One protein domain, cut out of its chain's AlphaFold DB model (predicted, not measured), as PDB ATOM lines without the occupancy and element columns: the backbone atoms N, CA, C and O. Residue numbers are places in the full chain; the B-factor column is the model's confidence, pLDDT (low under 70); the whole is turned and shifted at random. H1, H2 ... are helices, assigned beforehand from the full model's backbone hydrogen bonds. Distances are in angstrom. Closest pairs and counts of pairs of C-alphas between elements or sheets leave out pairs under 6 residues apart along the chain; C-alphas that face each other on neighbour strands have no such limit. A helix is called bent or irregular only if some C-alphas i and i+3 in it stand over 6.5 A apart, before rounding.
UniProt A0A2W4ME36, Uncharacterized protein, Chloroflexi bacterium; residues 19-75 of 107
ATOM      1  N   ASN A  19     -31.803 -15.046 -25.835       95.19
ATOM      2  CA  ASN A  19     -30.513 -14.520 -25.389       95.19
ATOM      3  C   ASN A  19     -30.625 -13.757 -24.064       95.19
ATOM      4  O   ASN A  19     -29.739 -13.884 -23.219       95.19
ATOM      5  N   SER A  20     -31.706 -12.995 -23.860       95.81
ATOM      6  CA  SER A  20     -31.989 -12.336 -22.579       95.81
ATOM      7  C   SER A  20     -32.087 -13.370 -21.458       95.81
ATOM      8  O   SER A  20     -31.344 -13.274 -20.481       95.81
ATOM      9  N   HIS A  21     -32.879 -14.427 -21.659       96.88
ATOM     10  CA  HIS A  21     -33.013 -15.514 -20.690       96.88
ATOM     11  C   HIS A  21     -31.673 -16.214 -20.432       96.88
ATOM     12  O   HIS A  21     -31.223 -16.321 -19.294       96.88
ATOM     13  N   ALA A  22     -30.969 -16.612 -21.494       97.25
ATOM     14  CA  ALA A  22     -29.687 -17.305 -21.398       97.25
ATOM     15  C   ALA A  22     -28.572 -16.460 -20.758       97.25
ATOM     16  O   ALA A  22     -27.550 -17.010 -20.345       97.25
ATOM     17  N   SER A  23     -28.731 -15.137 -20.667       97.50
ATOM     18  CA  SER A  23     -27.759 -14.272 -19.998       97.50
ATOM     19  C   SER A  23     -27.755 -14.442 -18.475       97.50
ATOM     20  O   SER A  23     -26.731 -14.157 -17.856       97.50
ATOM     21  N   GLY A  24     -28.873 -14.885 -17.883       97.88
ATOM     22  CA  GLY A  24     -29.088 -14.929 -16.433       97.88
ATOM     23  C   GLY A  24     -29.194 -13.556 -15.762       97.88
ATOM     24  O   GLY A  24     -29.307 -13.478 -14.540       97.88
ATOM     25  N   ARG A  25     -29.166 -12.462 -16.535       97.69
ATOM     26  CA  ARG A  25     -29.272 -11.102 -16.009       97.69
ATOM     27  C   ARG A  25     -30.665 -10.880 -15.435       97.69
ATOM     28  O   ARG A  25     -31.656 -10.995 -16.149       97.69
ATOM     29  N   ARG A  26     -30.739 -10.519 -14.154       96.00
ATOM     30  CA  ARG A  26     -32.021 -10.285 -13.468       96.00
ATOM     31  C   ARG A  26     -32.608  -8.910 -13.787       96.00
ATOM     32  O   ARG A  26     -33.823  -8.742 -13.782       96.00
ATOM     33  N   SER A  27     -31.775  -7.917 -14.099       92.38
ATOM     34  CA  SER A  27     -32.259  -6.590 -14.488       92.38
ATOM     35  C   SER A  27     -32.928  -6.623 -15.868       92.38
ATOM     36  O   SER A  27     -32.288  -6.870 -16.887       92.38
ATOM     37  N   GLY A  28     -34.237  -6.359 -15.897       89.12
ATOM     38  CA  GLY A  28     -35.025  -6.275 -17.132       89.12
ATOM     39  C   GLY A  28     -35.551  -7.607 -17.673       89.12
ATOM     40  O   GLY A  28     -36.221  -7.602 -18.706       89.12
ATOM     41  N   ASP A  29     -35.312  -8.727 -16.983       95.19
ATOM     42  CA  ASP A  29     -35.827 -10.037 -17.380       95.19
ATOM     43  C   ASP A  29     -36.550 -10.737 -16.224       95.19
ATOM     44  O   ASP A  29     -35.950 -11.311 -15.313       95.19
ATOM     45  N   GLN A  30     -37.880 -10.704 -16.286       95.69
ATOM     46  CA  GLN A  30     -38.753 -11.315 -15.287       95.69
ATOM     47  C   GLN A  30     -38.544 -12.831 -15.170       95.69
ATOM     48  O   GLN A  30     -38.675 -13.374 -14.075       95.69
ATOM     49  N   PHE A  31     -38.179 -13.517 -16.260       97.12
ATOM     50  CA  PHE A  31     -37.863 -14.943 -16.201       97.12
ATOM     51  C   PHE A  31     -36.621 -15.189 -15.335       97.12
ATOM     52  O   PHE A  31     -36.671 -16.024 -14.435       97.12
ATOM     53  N   CYS A  32     -35.547 -14.421 -15.538       98.19
ATOM     54  CA  CYS A  32     -34.325 -14.537 -14.739       98.19
ATOM     55  C   CYS A  32     -34.566 -14.214 -13.259       98.19
ATOM     56  O   CYS A  32     -34.011 -14.889 -12.394       98.19
ATOM     57  N   ILE A  33     -35.420 -13.229 -12.953       98.06
ATOM     58  CA  ILE A  33     -35.830 -12.929 -11.570       98.06
ATOM     59  C   ILE A  33     -36.498 -14.157 -10.943       98.06
ATOM     60  O   ILE A  33     -36.106 -14.595  -9.867       98.06
ATOM     61  N   TYR A  34     -37.458 -14.768 -11.637       97.69
ATOM     62  CA  TYR A  34     -38.169 -15.938 -11.125       97.69
ATOM     63  C   TYR A  34     -37.280 -17.167 -10.952       97.69
ATOM     64  O   TYR A  34     -37.415 -17.866  -9.947       97.69
ATOM     65  N   VAL A  35     -36.361 -17.421 -11.886       98.38
ATOM     66  CA  VAL A  35     -35.372 -18.496 -11.731       98.38
ATOM     67  C   VAL A  35     -34.492 -18.231 -10.512       98.38
ATOM     68  O   VAL A  35     -34.341 -19.119  -9.675       98.38
ATOM     69  N   CYS A  36     -33.974 -17.012 -10.359       98.38
ATOM     70  CA  CYS A  36     -33.179 -16.641  -9.193       98.38
ATOM     71  C   CYS A  36     -33.952 -16.903  -7.891       98.38
ATOM     72  O   CYS A  36     -33.514 -17.690  -7.055       98.38
ATOM     73  N   ASP A  37     -35.131 -16.305  -7.745       97.81
ATOM     74  CA  ASP A  37     -35.856 -16.291  -6.474       97.81
ATOM     75  C   ASP A  37     -36.400 -17.666  -6.075       97.81
ATOM     76  O   ASP A  37     -36.489 -17.992  -4.891       97.81
ATOM     77  N   ARG A  38     -36.814 -18.471  -7.059       97.94
ATOM     78  CA  ARG A  38     -37.560 -19.713  -6.811       97.94
ATOM     79  C   ARG A  38     -36.740 -20.977  -7.013       97.94
ATOM     80  O   ARG A  38     -37.160 -22.016  -6.514       97.94
ATOM     81  N   LEU A  39     -35.627 -20.906  -7.741       98.19
ATOM     82  CA  LEU A  39     -34.816 -22.074  -8.094       98.19
ATOM     83  C   LEU A  39     -33.351 -21.935  -7.664       98.19
ATOM     84  O   LEU A  39     -32.741 -22.943  -7.324       98.19
ATOM     85  N   VAL A  40     -32.788 -20.723  -7.611       98.25
ATOM     86  CA  VAL A  40     -31.396 -20.512  -7.170       98.25
ATOM     87  C   VAL A  40     -31.318 -20.243  -5.672       98.25
ATOM     88  O   VAL A  40     -30.671 -21.004  -4.960       98.25
ATOM     89  N   LEU A  41     -31.998 -19.199  -5.178       98.06
ATOM     90  CA  LEU A  41     -31.936 -18.783  -3.770       98.06
ATOM     91  C   LEU A  41     -32.203 -19.922  -2.771       98.06
ATOM     92  O   LEU A  41     -31.452 -20.009  -1.801       98.06
ATOM     93  N   PRO A  42     -33.188 -20.824  -2.982       98.06
ATOM     94  CA  PRO A  42     -33.448 -21.915  -2.039       98.06
ATOM     95  C   PRO A  42     -32.299 -22.917  -1.878       98.06
ATOM     96  O   PRO A  42     -32.308 -23.690  -0.927       98.06
ATOM     97  N   ASN A  43     -31.338 -22.926  -2.806       97.06
ATOM     98  CA  ASN A  43     -30.231 -23.880  -2.845       97.06
ATOM     99  C   ASN A  43     -28.883 -23.253  -2.452       97.06
ATOM    100  O   ASN A  43     -27.858 -23.929  -2.525       97.06
ATOM    101  N   LEU A  44     -28.859 -21.975  -2.056       97.69
ATOM    102  CA  LEU A  44     -27.627 -21.317  -1.626       97.69
ATOM    103  C   LEU A  44     -27.242 -21.736  -0.211       97.69
ATOM    104  O   LEU A  44     -28.065 -21.726   0.704       97.69
ATOM    105  N   ASN A  45     -25.962 -22.041  -0.020       97.88
ATOM    106  CA  ASN A  45     -25.405 -22.257   1.308       97.88
ATOM    107  C   ASN A  45     -24.943 -20.933   1.952       97.88
ATOM    108  O   ASN A  45     -24.854 -19.887   1.304       97.88
ATOM    109  N   THR A  46     -24.636 -20.975   3.250       97.94
ATOM    110  CA  THR A  46     -24.243 -19.790   4.030       97.94
ATOM    111  C   THR A  46     -22.986 -19.102   3.494       97.94
ATOM    112  O   THR A  46     -22.922 -17.875   3.498       97.94
ATOM    113  N   GLU A  47     -22.007 -19.863   3.000       98.19
ATOM    114  CA  GLU A  47     -20.774 -19.311   2.427       98.19
ATOM    115  C   GLU A  47     -21.060 -18.537   1.136       98.19
ATOM    116  O   GLU A  47     -20.623 -17.399   0.984       98.19
ATOM    117  N   GLN A  48     -21.881 -19.097   0.246       97.94
ATOM    118  CA  GLN A  48     -22.309 -18.425  -0.980       97.94
ATOM    119  C   GLN A  48     -23.089 -17.145  -0.677       97.94
ATOM    120  O   GLN A  48     -22.882 -16.129  -1.337       97.94
ATOM    121  N   ILE A  49     -23.967 -17.166   0.332       98.25
ATOM    122  CA  ILE A  49     -24.698 -15.970   0.770       98.25
ATOM    123  C   ILE A  49     -23.722 -14.892   1.261       98.25
ATOM    124  O   ILE A  49     -23.869 -13.727   0.890       98.25
ATOM    125  N   ALA A  50     -22.704 -15.268   2.043       98.25
ATOM    126  CA  ALA A  50     -21.678 -14.338   2.510       98.25
ATOM    127  C   ALA A  50     -20.867 -13.742   1.344       98.25
ATOM    128  O   ALA A  50     -20.697 -12.526   1.277       98.25
ATOM    129  N   GLN A  51     -20.450 -14.566   0.380       98.56
ATOM    130  CA  GLN A  51     -19.748 -14.112  -0.827       98.56
ATOM    131  C   GLN A  51     -20.611 -13.176  -1.684       98.56
ATOM    132  O   GLN A  51     -20.108 -12.205  -2.249       98.56
ATOM    133  N   ILE A  52     -21.923 -13.427  -1.776       97.94
ATOM    134  CA  ILE A  52     -22.860 -12.527  -2.462       97.94
ATOM    135  C   ILE A  52     -22.939 -11.183  -1.736       97.94
ATOM    136  O   ILE A  52     -22.870 -10.139  -2.384       97.94
ATOM    137  N   ALA A  53     -23.053 -11.193  -0.406       97.75
ATOM    138  CA  ALA A  53     -23.094  -9.971   0.397       97.75
ATOM    139  C   ALA A  53     -21.793  -9.156   0.286       97.75
ATOM    140  O   ALA A  53     -21.842  -7.928   0.282       97.75
ATOM    141  N   ALA A  54     -20.649  -9.830   0.140       98.12
ATOM    142  CA  ALA A  54     -19.345  -9.212  -0.102       98.12
ATOM    143  C   ALA A  54     -19.134  -8.742  -1.560       98.12
ATOM    144  O   ALA A  54     -18.162  -8.051  -1.848       98.12
ATOM    145  N   GLY A  55     -20.030  -9.096  -2.489       97.19
ATOM    146  CA  GLY A  55     -19.896  -8.778  -3.917       97.19
ATOM    147  C   GLY A  55     -18.922  -9.680  -4.687       97.19
ATOM    148  O   GLY A  55     -18.627  -9.410  -5.850       97.19
ATOM    149  N   GLU A  56     -18.446 -10.759  -4.073       98.12
ATOM    150  CA  GLU A  56     -17.498 -11.724  -4.647       98.12
ATOM    151  C   GLU A  56     -18.201 -12.763  -5.531       98.12
ATOM    152  O   GLU A  56     -17.642 -13.257  -6.515       98.12
ATOM    153  N   LEU A  57     -19.463 -13.067  -5.210       97.62
ATOM    154  CA  LEU A  57     -20.306 -13.986  -5.962       97.62
ATOM    155  C   LEU A  57     -21.539 -13.266  -6.518       97.62
ATOM    156  O   LEU A  57     -22.271 -12.580  -5.813       97.62
ATOM    157  N   SER A  58     -21.790 -13.434  -7.815       97.81
ATOM    158  CA  SER A  58     -22.905 -12.775  -8.499       97.81
ATOM    159  C   SER A  58     -24.128 -13.684  -8.596       97.81
ATOM    160  O   SER A  58     -24.058 -14.763  -9.189       97.81
ATOM    161  N   LEU A  59     -25.280 -13.207  -8.111       97.50
ATOM    162  CA  LEU A  59     -26.570 -13.877  -8.321       97.50
ATOM    163  C   LEU A  59     -26.914 -14.029  -9.807       97.50
ATOM    164  O   LEU A  59     -27.469 -15.053 -10.198       97.50
ATOM    165  N   ASP A  60     -26.556 -13.058 -10.649       98.19
ATOM    166  CA  ASP A  60     -26.783 -13.139 -12.099       98.19
ATOM    167  C   ASP A  60     -25.937 -14.269 -12.714       98.19
ATOM    168  O   ASP A  60     -26.410 -15.007 -13.579       98.19
ATOM    169  N   ARG A  61     -24.704 -14.465 -12.220       98.12
ATOM    170  CA  ARG A  61     -23.838 -15.579 -12.639       98.12
ATOM    171  C   ARG A  61     -24.418 -16.931 -12.223       98.12
ATOM    172  O   ARG A  61     -24.457 -17.834 -13.053       98.12
ATOM    173  N   LEU A  62     -24.890 -17.062 -10.982       98.44
ATOM    174  CA  LEU A  62     -25.525 -18.297 -10.504       98.44
ATOM    175  C   LEU A  62     -26.830 -18.591 -11.253       98.44
ATOM    176  O   LEU A  62     -27.083 -19.727 -11.642       98.44
ATOM    177  N   THR A  63     -27.621 -17.555 -11.533       98.56
ATOM    178  CA  THR A  63     -28.848 -17.659 -12.334       98.56
ATOM    179  C   THR A  63     -28.538 -18.151 -13.741       98.56
ATOM    180  O   THR A  63     -29.175 -19.087 -14.219       98.56
ATOM    181  N   ARG A  64     -27.519 -17.579 -14.396       98.50
ATOM    182  CA  ARG A  64     -27.050 -18.055 -15.700       98.50
ATOM    183  C   ARG A  64     -26.653 -19.526 -15.640       98.50
ATOM    184  O   ARG A  64     -27.096 -20.293 -16.486       98.50
ATOM    185  N   GLN A  65     -25.825 -19.909 -14.672       98.50
ATOM    186  CA  GLN A  65     -25.363 -21.288 -14.536       98.50
ATOM    187  C   GLN A  65     -26.547 -22.253 -14.415       98.50
ATOM    188  O   GLN A  65     -26.662 -23.181 -15.210       98.50
ATOM    189  N   TYR A  66     -27.491 -21.952 -13.520       98.56
ATOM    190  CA  TYR A  66     -28.680 -22.773 -13.316       98.56
ATOM    191  C   TYR A  66     -29.511 -22.940 -14.598       98.56
ATOM    192  O   TYR A  66     -29.948 -24.042 -14.924       98.56
ATOM    193  N   ILE A  67     -29.721 -21.854 -15.354       98.38
ATOM    194  CA  ILE A  67     -30.476 -21.891 -16.616       98.38
ATOM    195  C   ILE A  67     -29.814 -22.835 -17.624       98.38
ATOM    196  O   ILE A  67     -30.515 -23.601 -18.278       98.38
ATOM    197  N   HIS A  68     -28.487 -22.783 -17.759       98.25
ATOM    198  CA  HIS A  68     -27.754 -23.595 -18.737       98.25
ATOM    199  C   HIS A  68     -27.636 -25.064 -18.318       98.25
ATOM    200  O   HIS A  68     -27.622 -25.932 -19.184       98.25
ATOM    201  N   GLU A  69     -27.563 -25.346 -17.016       98.25
ATOM    202  CA  GLU A  69     -27.404 -26.709 -16.494       98.25
ATOM    203  C   GLU A  69     -28.732 -27.466 -16.358       98.25
ATOM    204  O   GLU A  69     -28.755 -28.689 -16.495       98.25
ATOM    205  N   HIS A  70     -29.843 -26.764 -16.103       97.81
ATOM    206  CA  HIS A  70     -31.098 -27.415 -15.706       97.81
ATOM    207  C   HIS A  70     -32.293 -27.140 -16.616       97.81
ATOM    208  O   HIS A  70     -33.286 -27.866 -16.534       97.81
ATOM    209  N   LEU A  71     -32.254 -26.101 -17.456       97.19
ATOM    210  CA  LEU A  71     -33.418 -25.683 -18.235       97.19
ATOM    211  C   LEU A  71     -33.193 -25.861 -19.739       97.19
ATOM    212  O   LEU A  71     -32.086 -25.785 -20.259       97.19
ATOM    213  N   SER A  72     -34.293 -26.073 -20.458       95.12
ATOM    214  CA  SER A  72     -34.321 -26.118 -21.919       95.12
ATOM    215  C   SER A  72     -35.482 -25.282 -22.449       95.12
ATOM    216  O   SER A  72     -36.480 -25.056 -21.759       95.12
ATOM    217  N   TYR A  73     -35.349 -24.806 -23.685       92.50
ATOM    218  CA  TYR A  73     -36.349 -23.957 -24.320       92.50
ATOM    219  C   TYR A  73     -37.211 -24.754 -25.294       92.50
ATOM    220  O   TYR A  73     -36.719 -25.563 -26.077       92.50
ATOM    221  N   ARG A  74     -38.511 -24.462 -25.283       91.88
ATOM    222  CA  ARG A  74     -39.460 -24.851 -26.329       91.88
ATOM    223  C   ARG A  74     -40.223 -23.606 -26.753       91.88
ATOM    224  O   ARG A  74     -40.569 -22.785 -25.908       91.88
ATOM    225  N   PHE A  75     -40.482 -23.474 -28.046       91.81
ATOM    226  CA  PHE A  75     -41.251 -22.367 -28.601       91.81
ATOM    227  C   PHE A  75     -42.189 -22.880 -29.690       91.81
ATOM    228  O   PHE A  75     -41.977 -23.949 -30.259       91.81
TER     229      PHE A  75
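What this domain is: This is residues 19 to 75 of the 107 residues of an uncharacterized protein of Chloroflexi bacterium (UniProt A0A2W4ME36). Two helices, H2 and H4, cross at close to a right angle and make the core, with the short helix H1 packed on H4 close to the crossing. H3 is set off at one end of the long axis, joined to the core by two tight links, and residues 50 to 55, of which 50 to 53 belong to H3, stick out there; the last residues, 71 to 75, make the other end. The printed part has 57 residues with four named helices, H1, H2, H3 and H4 in that order, and no named strand; the class is all helix. It is compact, with a radius of gyration of the C-alphas of 11.3 A, yet its outline is elongated, spanning 38 by 20 by 15 A.

Where its parts are: H1 is residues 19 to 23, and C-alpha 19 is at (-30.513, -14.520, -25.389). H2, residues 30 to 43, is the longest helix by residues and measures 19.6 A from first to last C-alpha. It is neither bent nor irregular, but only just: C-alphas 38 and 41 are 6.5 A apart. H3 is residues 46 to 53, 10.5 A long, beginning with C-alpha 46 at (-24.243, -19.790, 4.030). H4 is residues 59 to 70, 16.1 A long, and ends with C-alpha 70 at (-31.098, -27.415, -15.706).

How they stand to each other: H1 touches H4, and H4 touches H1 with residues 64 to 68 alone; their closest C-alphas, those of Ser 23 and Arg 64, are 5.8 A apart. H1 and H2 are close but not clearly touching, the closest C-alphas being those of His 21 and Cys 32 at 6.2 A. H2 touches H4, with the closest C-alphas, those of Cys 36 and Thr 63, 5.4 A apart. Their lines are about perpendicular, at 86 degrees. H3 touches no helix. It is close to H4 but not clearly touching, with the closest C-alphas, those of Ile 52 and Leu 59, 7.1 A apart. H3 and H4 run opposite ways at a steep tilt of 52 degrees. H3 is apart from H1 and from H2. In H1, H3 and H4 every O i to N i+4 pair is within hydrogen-bond range; in H2 it is 7 of 10.

The domain as a whole: The two C-alphas farthest apart are those of Ala 54 and Phe 75, 38.3 A, while the first and last printed C-alphas, those of Asn 19 and Phe 75, are 13.7 A apart. The printed part has no cut. The links H2 to H3 and H3 to H4 are tight, H1 to H2 is short, and no link is long. The mean pLDDT of the printed part is 97.1, and no printed residue is under 70.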